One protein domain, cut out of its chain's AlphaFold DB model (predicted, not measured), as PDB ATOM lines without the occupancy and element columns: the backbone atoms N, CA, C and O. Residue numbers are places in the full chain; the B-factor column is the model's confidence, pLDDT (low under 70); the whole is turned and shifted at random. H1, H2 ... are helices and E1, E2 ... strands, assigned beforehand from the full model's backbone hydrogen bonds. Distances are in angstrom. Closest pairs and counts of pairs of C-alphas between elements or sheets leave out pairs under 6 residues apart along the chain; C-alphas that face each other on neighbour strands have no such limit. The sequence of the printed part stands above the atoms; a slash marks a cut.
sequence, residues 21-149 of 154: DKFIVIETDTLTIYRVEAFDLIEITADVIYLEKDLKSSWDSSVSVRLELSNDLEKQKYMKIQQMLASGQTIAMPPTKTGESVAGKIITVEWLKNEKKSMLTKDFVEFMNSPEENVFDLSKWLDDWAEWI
ATOM      1  N   ASP A  21      40.246   5.747 -24.844       84.75
ATOM      2  CA  ASP A  21      41.007   6.959 -24.556       84.75
ATOM      3  C   ASP A  21      41.576   7.509 -25.875       84.75
ATOM      4  O   ASP A  21      42.181   6.776 -26.668       84.75
ATOM      5  N   LYS A  22      41.338   8.794 -26.123       91.31
ATOM      6  CA  LYS A  22      41.802   9.517 -27.298       91.31
ATOM      7  C   LYS A  22      43.163  10.113 -26.996       91.31
ATOM      8  O   LYS A  22      43.392  10.715 -25.946       91.31
ATOM      9  N   PHE A  23      44.079   9.985 -27.944       92.38
ATOM     10  CA  PHE A  23      45.443  10.466 -27.802       92.38
ATOM     11  C   PHE A  23      45.806  11.428 -28.927       92.38
ATOM     12  O   PHE A  23      45.581  11.127 -30.094       92.38
ATOM     13  N   ILE A  24      46.416  12.557 -28.576       93.19
ATOM     14  CA  ILE A  24      47.108  13.433 -29.526       93.19
ATOM     15  C   ILE A  24      48.588  13.082 -29.464       93.19
ATOM     16  O   ILE A  24      49.190  13.109 -28.386       93.19
ATOM     17  N   VAL A  25      49.169  12.763 -30.612       93.00
ATOM     18  CA  VAL A  25      50.590  12.451 -30.752       93.00
ATOM     19  C   VAL A  25      51.287  13.602 -31.457       93.00
ATOM     20  O   VAL A  25      50.787  14.134 -32.448       93.00
ATOM     21  N   ILE A  26      52.437  13.989 -30.916       91.19
ATOM     22  CA  ILE A  26      53.321  15.000 -31.484       91.19
ATOM     23  C   ILE A  26      54.717  14.406 -31.537       91.19
ATOM     24  O   ILE A  26      55.350  14.168 -30.507       91.19
ATOM     25  N   GLU A  27      55.183  14.175 -32.750       85.88
ATOM     26  CA  GLU A  27      56.535  13.752 -33.064       85.88
ATOM     27  C   GLU A  27      57.306  14.948 -33.637       85.88
ATOM     28  O   GLU A  27      56.962  15.493 -34.684       85.88
ATOM     29  N   THR A  28      58.301  15.419 -32.890       75.50
ATOM     30  CA  THR A  28      59.279  16.426 -33.340       75.50
ATOM     31  C   THR A  28      60.675  15.851 -33.089       75.50
ATOM     32  O   THR A  28      60.972  14.764 -33.573       75.50
ATOM     33  N   ASP A  29      61.499  16.481 -32.248       79.56
ATOM     34  CA  ASP A  29      62.740  15.880 -31.734       79.56
ATOM     35  C   ASP A  29      62.471  14.841 -30.630       79.56
ATOM     36  O   ASP A  29      63.324  14.024 -30.285       79.56
ATOM     37  N   THR A  30      61.270  14.887 -30.048       80.75
ATOM     38  CA  THR A  30      60.789  13.940 -29.039       80.75
ATOM     39  C   THR A  30      59.368  13.504 -29.376       80.75
ATOM     40  O   THR A  30      58.609  14.265 -29.981       80.75
ATOM     41  N   LEU A  31      59.007  12.290 -28.956       87.50
ATOM     42  CA  LEU A  31      57.639  11.789 -29.028       87.50
ATOM     43  C   LEU A  31      56.879  12.204 -27.765       87.50
ATOM     44  O   LEU A  31      57.178  11.725 -26.669       87.50
ATOM     45  N   THR A  32      55.883  13.070 -27.924       90.19
ATOM     46  CA  THR A  32      54.980  13.488 -26.847       90.19
ATOM     47  C   THR A  32      53.571  12.985 -27.127       90.19
ATOM     48  O   THR A  32      53.062  13.133 -28.237       90.19
ATOM     49  N   ILE A  33      52.930  12.395 -26.117       90.38
ATOM     50  CA  ILE A  33      51.584  11.826 -26.226       90.38
ATOM     51  C   ILE A  33      50.701  12.445 -25.145       90.38
ATOM     52  O   ILE A  33      50.990  12.329 -23.953       90.38
ATOM     53  N   TYR A  34      49.612  13.080 -25.563       90.56
ATOM     54  CA  TYR A  34      48.620  13.686 -24.683       90.56
ATOM     55  C   TYR A  34      47.345  12.859 -24.686       90.56
ATOM     56  O   TYR A  34      46.781  12.603 -25.746       90.56
ATOM     57  N   ARG A  35      46.858  12.475 -23.504       90.62
ATOM     58  CA  ARG A  35      45.532  11.868 -23.362       90.62
ATOM     59  C   ARG A  35      44.472  12.961 -23.304       90.62
ATOM     60  O   ARG A  35      44.482  13.763 -22.375       90.62
ATOM     61  N   VAL A  36      43.567  12.984 -24.270       89.25
ATOM     62  CA  VAL A  36      42.570  14.044 -24.469       89.25
ATOM     63  C   VAL A  36      41.615  14.144 -23.278       89.25
ATOM     64  O   VAL A  36      41.368  15.236 -22.781       89.25
ATOM     65  N   GLU A  37      41.163  13.014 -22.731       86.19
ATOM     66  CA  GLU A  37      40.248  12.948 -21.578       86.19
ATOM     67  C   GLU A  37      40.885  13.427 -20.265       86.19
ATOM     68  O   GLU A  37      40.218  13.482 -19.233       86.19
ATOM     69  N   ALA A  38      42.192  13.706 -20.251       86.38
ATOM     70  CA  ALA A  38      42.855  14.300 -19.093       86.38
ATOM     71  C   ALA A  38      42.674  15.827 -19.013       86.38
ATOM     72  O   ALA A  38      43.060  16.408 -17.995       86.38
ATOM     73  N   PHE A  39      42.120  16.449 -20.059       87.62
ATOM     74  CA  PHE A  39      41.880  17.885 -20.171       87.62
ATOM     75  C   PHE A  39      40.381  18.190 -20.108       87.62
ATOM     76  O   PHE A  39      39.557  17.437 -20.624       87.62
ATOM     77  N   ASP A  40      40.035  19.310 -19.484       85.06
ATOM     78  CA  ASP A  40      38.657  19.783 -19.331       85.06
ATOM     79  C   ASP A  40      38.239  20.707 -20.484       85.06
ATOM     80  O   ASP A  40      37.052  20.823 -20.796       85.06
ATOM     81  N   LEU A  41      39.213  21.357 -21.130       86.62
ATOM     82  CA  LEU A  41      39.007  22.265 -22.254       86.62
ATOM     83  C   LEU A  41      40.033  22.004 -23.360       86.62
ATOM     84  O   LEU A  41      41.229  21.850 -23.106       86.62
ATOM     85  N   ILE A  42      39.542  22.011 -24.602       89.81
ATOM     86  CA  ILE A  42      40.346  21.975 -25.822       89.81
ATOM     87  C   ILE A  42      39.883  23.115 -26.723       89.81
ATOM     88  O   ILE A  42      38.733  23.133 -27.162       89.81
ATOM     89  N   GLU A  43      40.773  24.061 -27.007       90.88
ATOM     90  CA  GLU A  43      40.504  25.186 -27.902       90.88
ATOM     91  C   GLU A  43      41.426  25.123 -29.121       90.88
ATOM     92  O   GLU A  43      42.648  25.117 -28.989       90.88
ATOM     93  N   ILE A  44      40.837  25.105 -30.321       89.62
ATOM     94  CA  ILE A  44      41.569  25.095 -31.593       89.62
ATOM     95  C   ILE A  44      41.466  26.475 -32.242       89.62
ATOM     96  O   ILE A  44      40.388  26.951 -32.615       89.62
ATOM     97  N   THR A  45      42.615  27.114 -32.423       87.88
ATOM     98  CA  THR A  45      42.756  28.370 -33.166       87.88
ATOM     99  C   THR A  45      43.462  28.116 -34.503       87.88
ATOM    100  O   THR A  45      43.719  26.976 -34.872       87.88
ATOM    101  N   ALA A  46      43.760  29.172 -35.265       78.56
ATOM    102  CA  ALA A  46      44.525  29.024 -36.506       78.56
ATOM    103  C   ALA A  46      46.010  28.699 -36.268       78.56
ATOM    104  O   ALA A  46      46.655  28.105 -37.130       78.56
ATOM    105  N   ASP A  47      46.544  29.096 -35.112       83.88
ATOM    106  CA  ASP A  47      47.978  29.041 -34.829       83.88
ATOM    107  C   ASP A  47      48.324  28.034 -33.727       83.88
ATOM    108  O   ASP A  47      49.455  27.561 -33.671       83.88
ATOM    109  N   VAL A  48      47.367  27.683 -32.863       91.19
ATOM    110  CA  VAL A  48      47.602  26.825 -31.696       91.19
ATOM    111  C   VAL A  48      46.393  25.987 -31.293       91.19
ATOM    112  O   VAL A  48      45.250  26.417 -31.482       91.19
ATOM    113  N   ILE A  49      46.668  24.848 -30.654       90.81
ATOM    114  CA  ILE A  49      45.715  24.111 -29.812       90.81
ATOM    115  C   ILE A  49      46.069  24.365 -28.346       90.81
ATOM    116  O   ILE A  49      47.205  24.127 -27.928       90.81
ATOM    117  N   TYR A  50      45.097  24.826 -27.565       91.50
ATOM    118  CA  TYR A  50      45.198  24.909 -26.112       91.50
ATOM    119  C   TYR A  50      44.509  23.706 -25.482       91.50
ATOM    120  O   TYR A  50      43.345  23.440 -25.774       91.50
ATOM    121  N   LEU A  51      45.228  22.997 -24.615       90.69
ATOM    122  CA  LEU A  51      44.686  21.937 -23.769       90.69
ATOM    123  C   LEU A  51      44.775  22.412 -22.321       90.69
ATOM    124  O   LEU A  51      45.873  22.679 -21.831       90.69
ATOM    125  N   GLU A  52      43.647  22.533 -21.634       89.06
ATOM    126  CA  GLU A  52      43.597  23.015 -20.255       89.06
ATOM    127  C   GLU A  52      42.914  21.998 -19.346       89.06
ATOM    128  O   GLU A  52      41.880  21.421 -19.683       89.06
ATOM    129  N   LYS A  53      43.519  21.783 -18.177       83.75
ATOM    130  CA  LYS A  53      42.942  21.006 -17.084       83.75
ATOM    131  C   LYS A  53      42.562  21.938 -15.934       83.75
ATOM    132  O   LYS A  53      43.439  22.561 -15.329       83.75
ATOM    133  N   ASP A  54      41.273  21.995 -15.622       72.25
ATOM    134  CA  ASP A  54      40.699  22.751 -14.515       72.25
ATOM    135  C   ASP A  54      40.740  21.896 -13.239       72.25
ATOM    136  O   ASP A  54      39.911  21.015 -12.988       72.25
ATOM    137  N   LEU A  55      41.746  22.138 -12.398       63.03
ATOM    138  CA  LEU A  55      41.864  21.485 -11.098       63.03
ATOM    139  C   LEU A  55      40.866  22.121 -10.118       63.03
ATOM    140  O   LEU A  55      41.223  22.941  -9.276       63.03
ATOM    141  N   LYS A  56      39.597  21.703 -10.193       56.09
ATOM    142  CA  LYS A  56      38.489  22.215  -9.356       56.09
ATOM    143  C   LYS A  56      38.632  22.013  -7.838       56.09
ATOM    144  O   LYS A  56      37.708  22.338  -7.095       56.09
ATOM    145  N   SER A  57      39.757  21.525  -7.325       52.31
ATOM    146  CA  SER A  57      40.009  21.519  -5.884       52.31
ATOM    147  C   SER A  57      41.488  21.670  -5.552       52.31
ATOM    148  O   SER A  57      42.313  20.939  -6.087       52.31
ATOM    149  N   SER A  58      41.744  22.553  -4.583       44.72
ATOM    150  CA  SER A  58      42.994  22.836  -3.863       44.72
ATOM    151  C   SER A  58      44.102  23.573  -4.626       44.72
ATOM    152  O   SER A  58      45.012  22.968  -5.167       44.72
ATOM    153  N   TRP A  59      44.044  24.905  -4.531       52.72
ATOM    154  CA  TRP A  59      45.168  25.818  -4.255       52.72
ATOM    155  C   TRP A  59      46.396  25.873  -5.186       52.72
ATOM    156  O   TRP A  59      47.233  26.724  -4.920       52.72
ATOM    157  N   ASP A  60      46.497  25.130  -6.291       48.38
ATOM    158  CA  ASP A  60      47.638  25.281  -7.211       48.38
ATOM    159  C   ASP A  60      47.289  25.038  -8.692       48.38
ATOM    160  O   ASP A  60      46.741  24.001  -9.054       48.38
ATOM    161  N   SER A  61      47.657  26.029  -9.516       55.66
ATOM    162  CA  SER A  61      47.902  26.040 -10.975       55.66
ATOM    163  C   SER A  61      46.968  25.253 -11.914       55.66
ATOM    164  O   SER A  61      46.951  24.026 -11.901       55.66
ATOM    165  N   SER A  62      46.326  25.940 -12.868       61.31
ATOM    166  CA  SER A  62      45.851  25.279 -14.090       61.31
ATOM    167  C   SER A  62      47.049  24.749 -14.887       61.31
ATOM    168  O   SER A  62      48.077  25.420 -15.019       61.31
ATOM    169  N   VAL A  63      46.943  23.521 -15.398       73.81
ATOM    170  CA  VAL A  63      47.935  22.981 -16.336       73.81
ATOM    171  C   VAL A  63      47.423  23.275 -17.736       73.81
ATOM    172  O   VAL A  63      46.477  22.639 -18.200       73.81
ATOM    173  N   SER A  64      48.047  24.254 -18.390       82.19
ATOM    174  CA  SER A  64      47.780  24.605 -19.781       82.19
ATOM    175  C   SER A  64      48.921  24.125 -20.674       82.19
ATOM    176  O   SER A  64      50.076  24.509 -20.472       82.19
ATOM    177  N   VAL A  65      48.600  23.332 -21.687       87.44
ATOM    178  CA  VAL A  65      49.517  22.945 -22.759       87.44
ATOM    179  C   VAL A  65      49.160  23.753 -24.001       87.44
ATOM    180  O   VAL A  65      48.002  23.800 -24.410       87.44
ATOM    181  N   ARG A  66      50.165  24.388 -24.608       91.00
ATOM    182  CA  ARG A  66      50.035  25.133 -25.864       91.00
ATOM    183  C   ARG A  66      50.782  24.381 -26.956       91.00
ATOM    184  O   ARG A  66      52.007  24.295 -26.912       91.00
ATOM    185  N   LEU A  67      50.042  23.836 -27.913       89.38
ATOM    186  CA  LEU A  67      50.586  23.126 -29.065       89.38
ATOM    187  C   LEU A  67      50.625  24.080 -30.252       89.38
ATOM    188  O   LEU A  67      49.578  24.538 -30.707       89.38
ATOM    189  N   GLU A  68      51.822  24.404 -30.729       90.62
ATOM    190  CA  GLU A  68      51.992  25.223 -31.929       90.62
ATOM    191  C   GLU A  68      51.552  24.438 -33.161       90.62
ATOM    192  O   GLU A  68      51.987  23.309 -33.376       90.62
ATOM    193  N   LEU A  69      50.710  25.050 -33.990       87.94
ATOM    194  CA  LEU A  69      50.243  24.433 -35.224       87.94
ATOM    195  C   LEU A  69      51.167  24.716 -36.401       87.94
ATOM    196  O   LEU A  69      50.904  24.205 -37.467       87.94
ATOM    197  N   SER A  70      52.224  25.517 -36.290       86.19
ATOM    198  CA  SER A  70      53.075  25.828 -37.450       86.19
ATOM    199  C   SER A  70      54.411  25.089 -37.423       86.19
ATOM    200  O   SER A  70      55.198  25.309 -36.498       86.19
ATOM    201  N   ASN A  71      54.716  24.320 -38.470       88.25
ATOM    202  CA  ASN A  71      56.062  23.787 -38.709       88.25
ATOM    203  C   ASN A  71      56.907  24.766 -39.554       88.25
ATOM    204  O   ASN A  71      56.418  25.774 -40.077       88.25
ATOM    205  N   ASP A  72      58.210  24.507 -39.669       90.62
ATOM    206  CA  ASP A  72      59.119  25.418 -40.376       90.62
ATOM    207  C   ASP A  72      58.915  25.415 -41.896       90.62
ATOM    208  O   ASP A  72      59.109  26.448 -42.542       90.62
ATOM    209  N   LEU A  73      58.463  24.294 -42.464       91.12
ATOM    210  CA  LEU A  73      58.120  24.190 -43.882       91.12
ATOM    211  C   LEU A  73      56.951  25.122 -44.238       91.12
ATOM    212  O   LEU A  73      57.033  25.899 -45.193       91.12
ATOM    213  N   GLU A  74      55.884  25.094 -43.443       91.25
ATOM    214  CA  GLU A  74      54.721  25.969 -43.580       91.25
ATOM    215  C   GLU A  74      55.123  27.442 -43.480       91.25
ATOM    216  O   GLU A  74      54.745  28.242 -44.341       91.25
ATOM    217  N   LYS A  75      55.944  27.810 -42.486       93.38
ATOM    218  CA  LYS A  75      56.429  29.193 -42.320       93.38
ATOM    219  C   LYS A  75      57.187  29.677 -43.555       93.38
ATOM    220  O   LYS A  75      56.924  30.779 -44.040       93.38
ATOM    221  N   GLN A  76      58.087  28.856 -44.100       94.19
ATOM    222  CA  GLN A  76      58.831  29.190 -45.320       94.19
ATOM    223  C   GLN A  76      57.893  29.383 -46.517       94.19
ATOM    224  O   GLN A  76      58.036  30.350 -47.274       94.19
ATOM    225  N   LYS A  77      56.882  28.517 -46.667       91.50
ATOM    226  CA  LYS A  77      55.874  28.662 -47.725       91.50
ATOM    227  C   LYS A  77      55.036  29.929 -47.539       91.50
ATOM    228  O   LYS A  77      54.838  30.653 -48.510       91.50
ATOM    229  N   TYR A  78      54.621  30.272 -46.321       92.69
ATOM    230  CA  TYR A  78      53.914  31.529 -46.040       92.69
ATOM    231  C   TYR A  78      54.741  32.767 -46.382       92.69
ATOM    232  O   TYR A  78      54.223  33.682 -47.025       92.69
ATOM    233  N   MET A  79      56.029  32.782 -46.032       93.50
ATOM    234  CA  MET A  79      56.930  33.870 -46.425       93.50
ATOM    235  C   MET A  79      57.008  34.005 -47.947       93.50
ATOM    236  O   MET A  79      56.917  35.111 -48.484       93.50
ATOM    237  N   LYS A  80      57.119  32.882 -48.663       91.44
ATOM    238  CA  LYS A  80      57.155  32.881 -50.126       91.44
ATOM    239  C   LYS A  80      55.846  33.388 -50.736       91.44
ATOM    240  O   LYS A  80      55.896  34.179 -51.674       91.44
ATOM    241  N   ILE A  81      54.694  33.012 -50.180       90.38
ATOM    242  CA  ILE A  81      53.380  33.526 -50.601       90.38
ATOM    243  C   ILE A  81      53.329  35.043 -50.463       90.38
ATOM    244  O   ILE A  81      52.957  35.735 -51.408       90.38
ATOM    245  N   GLN A  82      53.735  35.575 -49.310       91.44
ATOM    246  CA  GLN A  82      53.740  37.019 -49.079       91.44
ATOM    247  C   GLN A  82      54.647  37.752 -50.074       91.44
ATOM    248  O   GLN A  82      54.248  38.783 -50.610       91.44
ATOM    249  N   GLN A  83      55.825  37.201 -50.385       91.12
ATOM    250  CA  GLN A  83      56.724  37.751 -51.408       91.12
ATOM    251  C   GLN A  83      56.092  37.734 -52.806       91.12
ATOM    252  O   GLN A  83      56.161  38.730 -53.526       91.12
ATOM    253  N   MET A  84      55.457  36.622 -53.189       87.94
ATOM    254  CA  MET A  84      54.781  36.488 -54.482       87.94
ATOM    255  C   MET A  84      53.658  37.520 -54.618       87.94
ATOM    256  O   MET A  84      53.642  38.267 -55.597       87.94
ATOM    257  N   LEU A  85      52.804  37.652 -53.601       87.81
ATOM    258  CA  LEU A  85      51.725  38.643 -53.575       87.81
ATOM    259  C   LEU A  85      52.253  40.081 -53.636       87.81
ATOM    260  O   LEU A  85      51.732  40.885 -54.406       87.81
ATOM    261  N   ALA A  86      53.319  40.398 -52.895       88.44
ATOM    262  CA  ALA A  86      53.958  41.715 -52.941       88.44
ATOM    263  C   ALA A  86      54.543  42.042 -54.328       88.44
ATOM    264  O   ALA A  86      54.569  43.202 -54.730       88.44
ATOM    265  N   SER A  87      54.971  41.022 -55.079       87.94
ATOM    266  CA  SER A  87      55.452  41.152 -56.462       87.94
ATOM    267  C   SER A  87      54.346  41.114 -57.531       87.94
ATOM    268  O   SER A  87      54.651  41.156 -58.722       87.94
ATOM    269  N   GLY A  88      53.070  41.020 -57.135       81.25
ATOM    270  CA  GLY A  88      51.925  40.933 -58.050       81.25
ATOM    271  C   GLY A  88      51.721  39.556 -58.695       81.25
ATOM    272  O   GLY A  88      50.933  39.430 -59.631       81.25
ATOM    273  N   GLN A  89      52.415  38.520 -58.217       80.06
ATOM    274  CA  GLN A  89      52.221  37.143 -58.665       80.06
ATOM    275  C   GLN A  89      51.015  36.519 -57.958       80.06
ATOM    276  O   GLN A  89      50.836  36.670 -56.749       80.06
ATOM    277  N   THR A  90      50.200  35.778 -58.707       72.62
ATOM    278  CA  THR A  90      49.091  34.993 -58.162       72.62
ATOM    279  C   THR A  90      49.492  33.530 -58.014       72.62
ATOM    280  O   THR A  90      50.330  33.011 -58.750       72.62
ATOM    281  N   ILE A  91      48.888  32.860 -57.037       71.00
ATOM    282  CA  ILE A  91      49.118  31.444 -56.761       71.00
ATOM    283  C   ILE A  91      47.833  30.715 -57.110       71.00
ATOM    284  O   ILE A  91      46.776  31.023 -56.559       71.00
ATOM    285  N   ALA A  92      47.925  29.783 -58.056       64.62
ATOM    286  CA  ALA A  92      46.805  28.930 -58.405       64.62
ATOM    287  C   ALA A  92      46.513  27.971 -57.245       64.62
ATOM    288  O   ALA A  92      47.431  27.403 -56.649       64.62
ATOM    289  N   MET A  93      45.231  27.795 -56.934       65.50
ATOM    290  CA  MET A  93      44.803  26.847 -55.914       65.50
ATOM    291  C   MET A  93      45.105  25.418 -56.384       65.50
ATOM    292  O   MET A  93      44.835  25.107 -57.551       65.50
ATOM    293  N   PRO A  94      45.695  24.556 -55.530       60.34
ATOM    294  CA  PRO A  94      45.914  23.179 -55.920       60.34
ATOM    295  C   PRO A  94      44.539  22.527 -56.060       60.34
ATOM    296  O   PRO A  94      43.619  22.829 -55.290       60.34
ATOM    297  N   PRO A  95      44.356  21.668 -57.064       54.66
ATOM    298  CA  PRO A  95      43.064  21.065 -57.288       54.66
ATOM    299  C   PRO A  95      42.749  20.092 -56.151       54.66
ATOM    300  O   PRO A  95      43.565  19.247 -55.792       54.66
ATOM    301  N   THR A  96      41.547  20.206 -55.591       57.81
ATOM    302  CA  THR A  96      41.029  19.319 -54.539       57.81
ATOM    303  C   THR A  96      40.901  17.864 -54.999       57.81
ATOM    304  O   THR A  96      40.863  16.957 -54.169       57.81
ATOM    305  N   LYS A  97      40.869  17.622 -56.317       42.66
ATOM    306  CA  LYS A  97      40.910  16.304 -56.966       42.66
ATOM    307  C   LYS A  97      41.717  16.357 -58.264       42.66
ATOM    308  O   LYS A  97      41.705  17.364 -58.970       42.66
ATOM    309  N   THR A  98      42.359  15.251 -58.644       36.53
ATOM    310  CA  THR A  98      42.992  15.101 -59.968       36.53
ATOM    311  C   THR A  98      41.986  15.384 -61.087       36.53
ATOM    312  O   THR A  98      41.023  14.639 -61.249       36.53
ATOM    313  N   GLY A  99      42.222  16.449 -61.862       38.44
ATOM    314  CA  GLY A  99      41.384  16.856 -62.998       38.44
ATOM    315  C   GLY A  99      40.495  18.084 -62.764       38.44
ATOM    316  O   GLY A  99      39.874  18.550 -63.717       38.44
ATOM    317  N   GLU A 100      40.443  18.647 -61.552       37.97
ATOM    318  CA  GLU A 100      39.760  19.927 -61.316       37.97
ATOM    319  C   GLU A 100      40.657  21.119 -61.692       37.97
ATOM    320  O   GLU A 100      41.852  21.135 -61.419       37.97
ATOM    321  N   SER A 101      40.077  22.137 -62.328       42.31
ATOM    322  CA  SER A 101      40.692  23.455 -62.510       42.31
ATOM    323  C   SER A 101      40.021  24.405 -61.529       42.31
ATOM    324  O   SER A 101      38.835  24.709 -61.670       42.31
ATOM    325  N   VAL A 102      40.758  24.855 -60.514       52.34
ATOM    326  CA  VAL A 102      40.240  25.799 -59.521       52.34
ATOM    327  C   VAL A 102      40.603  27.212 -59.969       52.34
ATOM    328  O   VAL A 102      41.638  27.768 -59.605       52.34
ATOM    329  N   ALA A 103      39.765  27.793 -60.823       45.34
ATOM    330  CA  ALA A 103      39.921  29.177 -61.249       45.34
ATOM    331  C   ALA A 103      39.320  30.142 -60.207       45.34
ATOM    332  O   ALA A 103      38.147  30.030 -59.858       45.34
ATOM    333  N   GLY A 104      40.103  31.139 -59.767       53.78
ATOM    334  CA  GLY A 104      39.555  32.428 -59.313       53.78
ATOM    335  C   GLY A 104      39.805  32.883 -57.870       53.78
ATOM    336  O   GLY A 104      39.406  33.999 -57.549       53.78
ATOM    337  N   LYS A 105      40.472  32.110 -57.000       59.31
ATOM    338  CA  LYS A 105      40.860  32.592 -55.656       59.31
ATOM    339  C   LYS A 105      42.356  32.879 -55.571       59.31
ATOM    340  O   LYS A 105      43.174  32.018 -55.870       59.31
ATOM    341  N   ILE A 106      42.700  34.093 -55.137       69.62
ATOM    342  CA  ILE A 106      44.068  34.448 -54.750       69.62
ATOM    343  C   ILE A 106      44.330  33.809 -53.388       69.62
ATOM    344  O   ILE A 106      43.665  34.148 -52.409       69.62
ATOM    345  N   ILE A 107      45.294  32.894 -53.321       78.81
ATOM    346  CA  ILE A 107      45.744  32.329 -52.049       78.81
ATOM    347  C   ILE A 107      46.509  33.406 -51.275       78.81
ATOM    348  O   ILE A 107      47.557  33.875 -51.718       78.81
ATOM    349  N   THR A 108      45.997  33.768 -50.100       86.81
ATOM    350  CA  THR A 108      46.695  34.592 -49.105       86.81
ATOM    351  C   THR A 108      47.056  33.749 -47.885       86.81
ATOM    352  O   THR A 108      46.455  32.703 -47.641       86.81
ATOM    353  N   VAL A 109      48.028  34.206 -47.089       88.69
ATOM    354  CA  VAL A 109      48.377  33.538 -45.820       88.69
ATOM    355  C   VAL A 109      47.187  33.521 -44.860       88.69
ATOM    356  O   VAL A 109      46.943  32.516 -44.208       88.69
ATOM    357  N   GLU A 110      46.411  34.605 -44.804       89.62
ATOM    358  CA  GLU A 110      45.201  34.668 -43.980       89.62
ATOM    359  C   GLU A 110      44.154  33.639 -44.422       89.62
ATOM    360  O   GLU A 110      43.583  32.937 -43.589       89.62
ATOM    361  N   TRP A 111      43.942  33.499 -45.734       87.75
ATOM    362  CA  TRP A 111      43.045  32.479 -46.264       87.75
ATOM    363  C   TRP A 111      43.520  31.068 -45.889       87.75
ATOM    364  O   TRP A 111      42.715  30.284 -45.395       87.75
ATOM    365  N   LEU A 112      44.819  30.772 -46.030       89.06
ATOM    366  CA  LEU A 112      45.388  29.474 -45.640       89.06
ATOM    367  C   LEU A 112      45.226  29.191 -44.147       89.06
ATOM    368  O   LEU A 112      44.832  28.089 -43.789       89.06
ATOM    369  N   LYS A 113      45.465  30.175 -43.277       90.38
ATOM    370  CA  LYS A 113      45.269  30.023 -41.828       90.38
ATOM    371  C   LYS A 113      43.817  29.703 -41.464       90.38
ATOM    372  O   LYS A 113      43.565  28.847 -40.617       90.38
ATOM    373  N   ASN A 114      42.864  30.369 -42.112       89.06
ATOM    374  CA  ASN A 114      41.441  30.114 -41.894       89.06
ATOM    375  C   ASN A 114      41.020  28.736 -42.419       89.06
ATOM    376  O   ASN A 114      40.296  28.015 -41.731       89.06
ATOM    377  N   GLU A 115      41.509  28.354 -43.600       88.75
ATOM    378  CA  GLU A 115      41.249  27.041 -44.193       88.75
ATOM    379  C   GLU A 115      41.831  25.923 -43.320       88.75
ATOM    380  O   GLU A 115      41.118  24.990 -42.957       88.75
ATOM    381  N   LYS A 116      43.082  26.080 -42.870       90.25
ATOM    382  CA  LYS A 116      43.755  25.170 -41.939       90.25
ATOM    383  C   LYS A 116      42.944  24.957 -40.673       90.25
ATOM    384  O   LYS A 116      42.694  23.819 -40.293       90.25
ATOM    385  N   LYS A 117      42.507  26.049 -40.030       91.06
ATOM    386  CA  LYS A 117      41.675  25.984 -38.824       91.06
ATOM    387  C   LYS A 117      40.407  25.176 -39.091       91.06
ATOM    388  O   LYS A 117      40.041  24.333 -38.277       91.06
ATOM    389  N   SER A 118      39.735  25.443 -40.212       90.25
ATOM    390  CA  SER A 118      38.496  24.758 -40.583       90.25
ATOM    391  C   SER A 118      38.716  23.260 -40.800       90.25
ATOM    392  O   SER A 118      37.965  22.458 -40.249       90.25
ATOM    393  N   MET A 119      39.743  22.881 -41.566       90.81
ATOM    394  CA  MET A 119      40.072  21.479 -41.840       90.81
ATOM    395  C   MET A 119      40.501  20.746 -40.571       90.81
ATOM    396  O   MET A 119      39.920  19.715 -40.252       90.81
ATOM    397  N   LEU A 120      41.412  21.328 -39.787       93.25
ATOM    398  CA  LEU A 120      41.858  20.740 -38.526       93.25
ATOM    399  C   LEU A 120      40.692  20.541 -37.558       93.25
ATOM    400  O   LEU A 120      40.564  19.481 -36.964       93.25
ATOM    401  N   THR A 121      39.821  21.544 -37.410       92.38
ATOM    402  CA  THR A 121      38.650  21.438 -36.525       92.38
ATOM    403  C   THR A 121      37.730  20.311 -36.977       92.38
ATOM    404  O   THR A 121      37.238  19.551 -36.147       92.38
ATOM    405  N   LYS A 122      37.495  20.191 -38.287       92.88
ATOM    406  CA  LYS A 122      36.650  19.140 -38.848       92.88
ATOM    407  C   LYS A 122      37.244  17.755 -38.580       92.88
ATOM    408  O   LYS A 122      36.555  16.924 -37.995       92.88
ATOM    409  N   ASP A 123      38.504  17.540 -38.943       93.62
ATOM    410  CA  ASP A 123      39.180  16.248 -38.790       93.62
ATOM    411  C   ASP A 123      39.321  15.873 -37.309       93.62
ATOM    412  O   ASP A 123      39.114  14.724 -36.931       93.62
ATOM    413  N   PHE A 124      39.580  16.853 -36.438       92.12
ATOM    414  CA  PHE A 124      39.643  16.634 -34.995       92.12
ATOM    415  C   PHE A 124      38.278  16.240 -34.413       92.12
ATOM    416  O   PHE A 124      38.194  15.349 -33.572       92.12
ATOM    417  N   VAL A 125      37.182  16.857 -34.867       91.19
ATOM    418  CA  VAL A 125      35.822  16.465 -34.461       91.19
ATOM    419  C   VAL A 125      35.473  15.067 -34.977       91.19
ATOM    420  O   VAL A 125      34.857  14.292 -34.246       91.19
ATOM    421  N   GLU A 126      35.858  14.719 -36.205       92.31
ATOM    422  CA  GLU A 126      35.682  13.363 -36.744       92.31
ATOM    423  C   GLU A 126      36.458  12.338 -35.908       92.31
ATOM    424  O   GLU A 126      35.865  11.364 -35.443       92.31
ATOM    425  N   PHE A 127      37.724  12.618 -35.598       92.69
ATOM    426  CA  PHE A 127      38.557  11.818 -34.700       92.69
ATOM    427  C   PHE A 127      37.906  11.611 -33.325       92.69
ATOM    428  O   PHE A 127      37.803  10.479 -32.846       92.69
ATOM    429  N   MET A 128      37.410  12.680 -32.696       89.25
ATOM    430  CA  MET A 128      36.763  12.603 -31.381       89.25
ATOM    431  C   MET A 128      35.505  11.729 -31.390       89.25
ATOM    432  O   MET A 128      35.211  11.067 -30.396       89.25
ATOM    433  N   ASN A 129      34.779  11.699 -32.509       89.06
ATOM    434  CA  ASN A 129      33.543  10.929 -32.654       89.06
ATOM    435  C   ASN A 129      33.752   9.526 -33.249       89.06
ATOM    436  O   ASN A 129      32.830   8.709 -33.204       89.06
ATOM    437  N   SER A 130      34.926   9.232 -33.809       86.12
ATOM    438  CA  SER A 130      35.233   7.936 -34.415       86.12
ATOM    439  C   SER A 130      35.389   6.858 -33.338       86.12
ATOM    440  O   SER A 130      36.232   6.999 -32.460       86.12
ATOM    441  N   PRO A 131      34.632   5.753 -33.351       80.75
ATOM    442  CA  PRO A 131      34.812   4.686 -32.365       80.75
ATOM    443  C   PRO A 131      36.062   3.827 -32.620       80.75
ATOM    444  O   PRO A 131      36.460   3.061 -31.746       80.75
ATOM    445  N   GLU A 132      36.664   3.924 -33.809       84.62
ATOM    446  CA  GLU A 132      37.764   3.053 -34.250       84.62
ATOM    447  C   GLU A 132      39.136   3.747 -34.209       84.62
ATOM    448  O   GLU A 132      40.165   3.078 -34.120       84.62
ATOM    449  N   GLU A 133      39.169   5.081 -34.235       85.62
ATOM    450  CA  GLU A 133      40.409   5.862 -34.233       85.62
ATOM    451  C   GLU A 133      40.727   6.401 -32.842       85.62
ATOM    452  O   GLU A 133      40.006   7.244 -32.327       85.62
ATOM    453  N   ASN A 134      41.834   5.974 -32.238       90.56
ATOM    454  CA  ASN A 134      42.203   6.406 -30.880       90.56
ATOM    455  C   ASN A 134      43.416   7.336 -30.843       90.56
ATOM    456  O   ASN A 134      43.735   7.889 -29.797       90.56
ATOM    457  N   VAL A 135      44.082   7.530 -31.981       92.50
ATOM    458  CA  VAL A 135      45.277   8.365 -32.101       92.50
ATOM    459  C   VAL A 135      45.075   9.410 -33.192       92.50
ATOM    460  O   VAL A 135      44.785   9.057 -34.331       92.50
ATOM    461  N   PHE A 136      45.284  10.675 -32.840       94.31
ATOM    462  CA  PHE A 136      45.412  11.791 -33.766       94.31
ATOM    463  C   PHE A 136      46.883  12.196 -33.844       94.31
ATOM    464  O   PHE A 136      47.432  12.776 -32.904       94.31
ATOM    465  N   ASP A 137      47.533  11.860 -34.954       94.06
ATOM    466  CA  ASP A 137      48.914  12.258 -35.225       94.06
ATOM    467  C   ASP A 137      48.940  13.700 -35.744       94.06
ATOM    468  O   ASP A 137      48.732  13.969 -36.931       94.06
ATOM    469  N   LEU A 138      49.145  14.644 -34.821       93.88
ATOM    470  CA  LEU A 138      49.142  16.067 -35.133       93.88
ATOM    471  C   LEU A 138      50.363  16.453 -35.970       93.88
ATOM    472  O   LEU A 138      50.236  17.298 -36.851       93.88
ATOM    473  N   SER A 139      51.524  15.839 -35.728       92.25
ATOM    474  CA  SER A 139      52.735  16.126 -36.503       92.25
ATOM    475  C   SER A 139      52.547  15.766 -37.966       92.25
ATOM    476  O   SER A 139      52.733  16.619 -38.833       92.25
ATOM    477  N   LYS A 140      52.073  14.547 -38.240       93.50
ATOM    478  CA  LYS A 140      51.787  14.120 -39.608       93.50
ATOM    479  C   LYS A 140      50.745  15.010 -40.279       93.50
ATOM    480  O   LYS A 140      50.938  15.411 -41.421       93.50
ATOM    481  N   TRP A 141      49.668  15.358 -39.574       94.44
ATOM    482  CA  TRP A 141      48.635  16.243 -40.121       94.44
ATOM    483  C   TRP A 141      49.210  17.614 -40.517       94.44
ATOM    484  O   TRP A 141      48.884  18.152 -41.578       94.44
ATOM    485  N   LEU A 142      50.092  18.183 -39.686       92.81
ATOM    486  CA  LEU A 142      50.758  19.459 -39.961       92.81
ATOM    487  C   LEU A 142      51.732  19.379 -41.140       92.81
ATOM    488  O   LEU A 142      51.821  20.334 -41.918       92.81
ATOM    489  N   ASP A 143      52.435  18.261 -41.293       91.69
ATOM    490  CA  ASP A 143      53.325  18.020 -42.428       91.69
ATOM    491  C   ASP A 143      52.537  17.854 -43.730       91.69
ATOM    492  O   ASP A 143      52.818  18.563 -44.697       91.69
ATOM    493  N   ASP A 144      51.479  17.040 -43.727       91.75
ATOM    494  CA  ASP A 144      50.573  16.866 -44.869       91.75
ATOM    495  C   ASP A 144      49.954  18.217 -45.293       91.75
ATOM    496  O   ASP A 144      49.904  18.556 -46.482       91.75
ATOM    497  N   TRP A 145      49.546  19.044 -44.320       91.81
ATOM    498  CA  TRP A 145      49.075  20.410 -44.571       91.81
ATOM    499  C   TRP A 145      50.159  21.283 -45.211       91.81
ATOM    500  O   TRP A 145      49.917  21.957 -46.220       91.81
ATOM    501  N   ALA A 146      51.363  21.290 -44.635       91.19
ATOM    502  CA  ALA A 146      52.473  22.082 -45.140       91.19
ATOM    503  C   ALA A 146      52.847  21.662 -46.566       91.19
ATOM    504  O   ALA A 146      53.102  22.531 -47.403       91.19
ATOM    505  N   GLU A 147      52.837  20.367 -46.883       90.38
ATOM    506  CA  GLU A 147      53.083  19.825 -48.221       90.38
ATOM    507  C   GLU A 147      52.017  20.246 -49.233       90.38
ATOM    508  O   GLU A 147      52.375  20.680 -50.334       90.38
ATOM    509  N   TRP A 148      50.740  20.221 -48.843       88.44
ATOM    510  CA  TRP A 148      49.609  20.604 -49.692       88.44
ATOM    511  C   TRP A 148      49.669  22.057 -50.187       88.44
ATOM    512  O   TRP A 148      49.219  22.350 -51.300       88.44
ATOM    513  N   ILE A 149      50.259  22.978 -49.411       88.38
ATOM    514  CA  ILE A 149      50.412  24.383 -49.826       88.38
ATOM    515  C   ILE A 149      51.178  24.438 -51.167       88.38
ATOM    516  O   ILE A 149      52.342  24.016 -51.226       88.38
TER     517      ILE A 149
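AT A GLANCE: This is residues 21 to 149 of the 154 residues of an uncharacterized protein of Petrotoga sp (UniProt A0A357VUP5). Two separate three-stranded sheets lie toward one end of an elongated body and the helix H1 toward the other, with the long H2 reaching from H1 back to both sheets and H3 beside it. Loops make the two tips: residues 54 to 62 and residues 87 to 108. The 129 printed residues hold E1 E2 E3 E4 E5 H1 H2 E6 H3 in chain order, of mixed class; sheet E3 E4 E5 is antiparallel, sheet E2 E1 E6 mixed. The whole is loose, with a radius of gyration of the C-alphas of 17.5 A and spans of 58 by 32 by 26 A.

HOW THE PARTS SIT: E3, residues 41 to 44, E4, residues 48 to 53, and E5, residues 63 to 68, form a meander, each strand the antiparallel neighbour of the one before; N 43 and O 50, and N 51 and O 65, are each 2.9 A apart. E1, residues 23 to 27, forms a hairpin with E2, residues 31 to 35, with N 24 and O 34 2.9 A apart, and is parallel to E6, residues 135 to 137, with N 136 and O 23 2.8 A apart. H2, residues 109 to 129, only grazes both sheets; its closest C-alphas to E3 are Thr 121 and Ile 44, 6.8 A. H1, residues 72 to 86, only just touches H2, with 3 pairs of C-alphas within 8 A, made by residues 78 to 82 of H1 and residue 109 of H2; the closest are Tyr 78 and Val 109, 5.9 A. H3, residues 138 to 148, touches H1 at residues 73 to 77 of H1, the closest C-alphas being Glu 74 and Ala 146, 4.8 A. H1, H2 and H3 make an up-and-down bundle, each running against the one before it; every O i to N i+4 pair in them is within hydrogen-bond range.

IN THESE COORDINATES: E1 begins at C-alpha 23 (45.443, 10.466, -27.802). H2 measures 30.1 A, H1 21.2 A and E4 16.4 A. H3 ends at C-alpha 148 (49.609, 20.604, -49.692).

THE WHOLE: The C-alphas of Trp 59 and Gly 99, the farthest apart, are 59.5 A from each other. The printed part has no cut; the link from H1 to H2 is long. Residues 55 to 62 and 92 to 106 have pLDDT under 70.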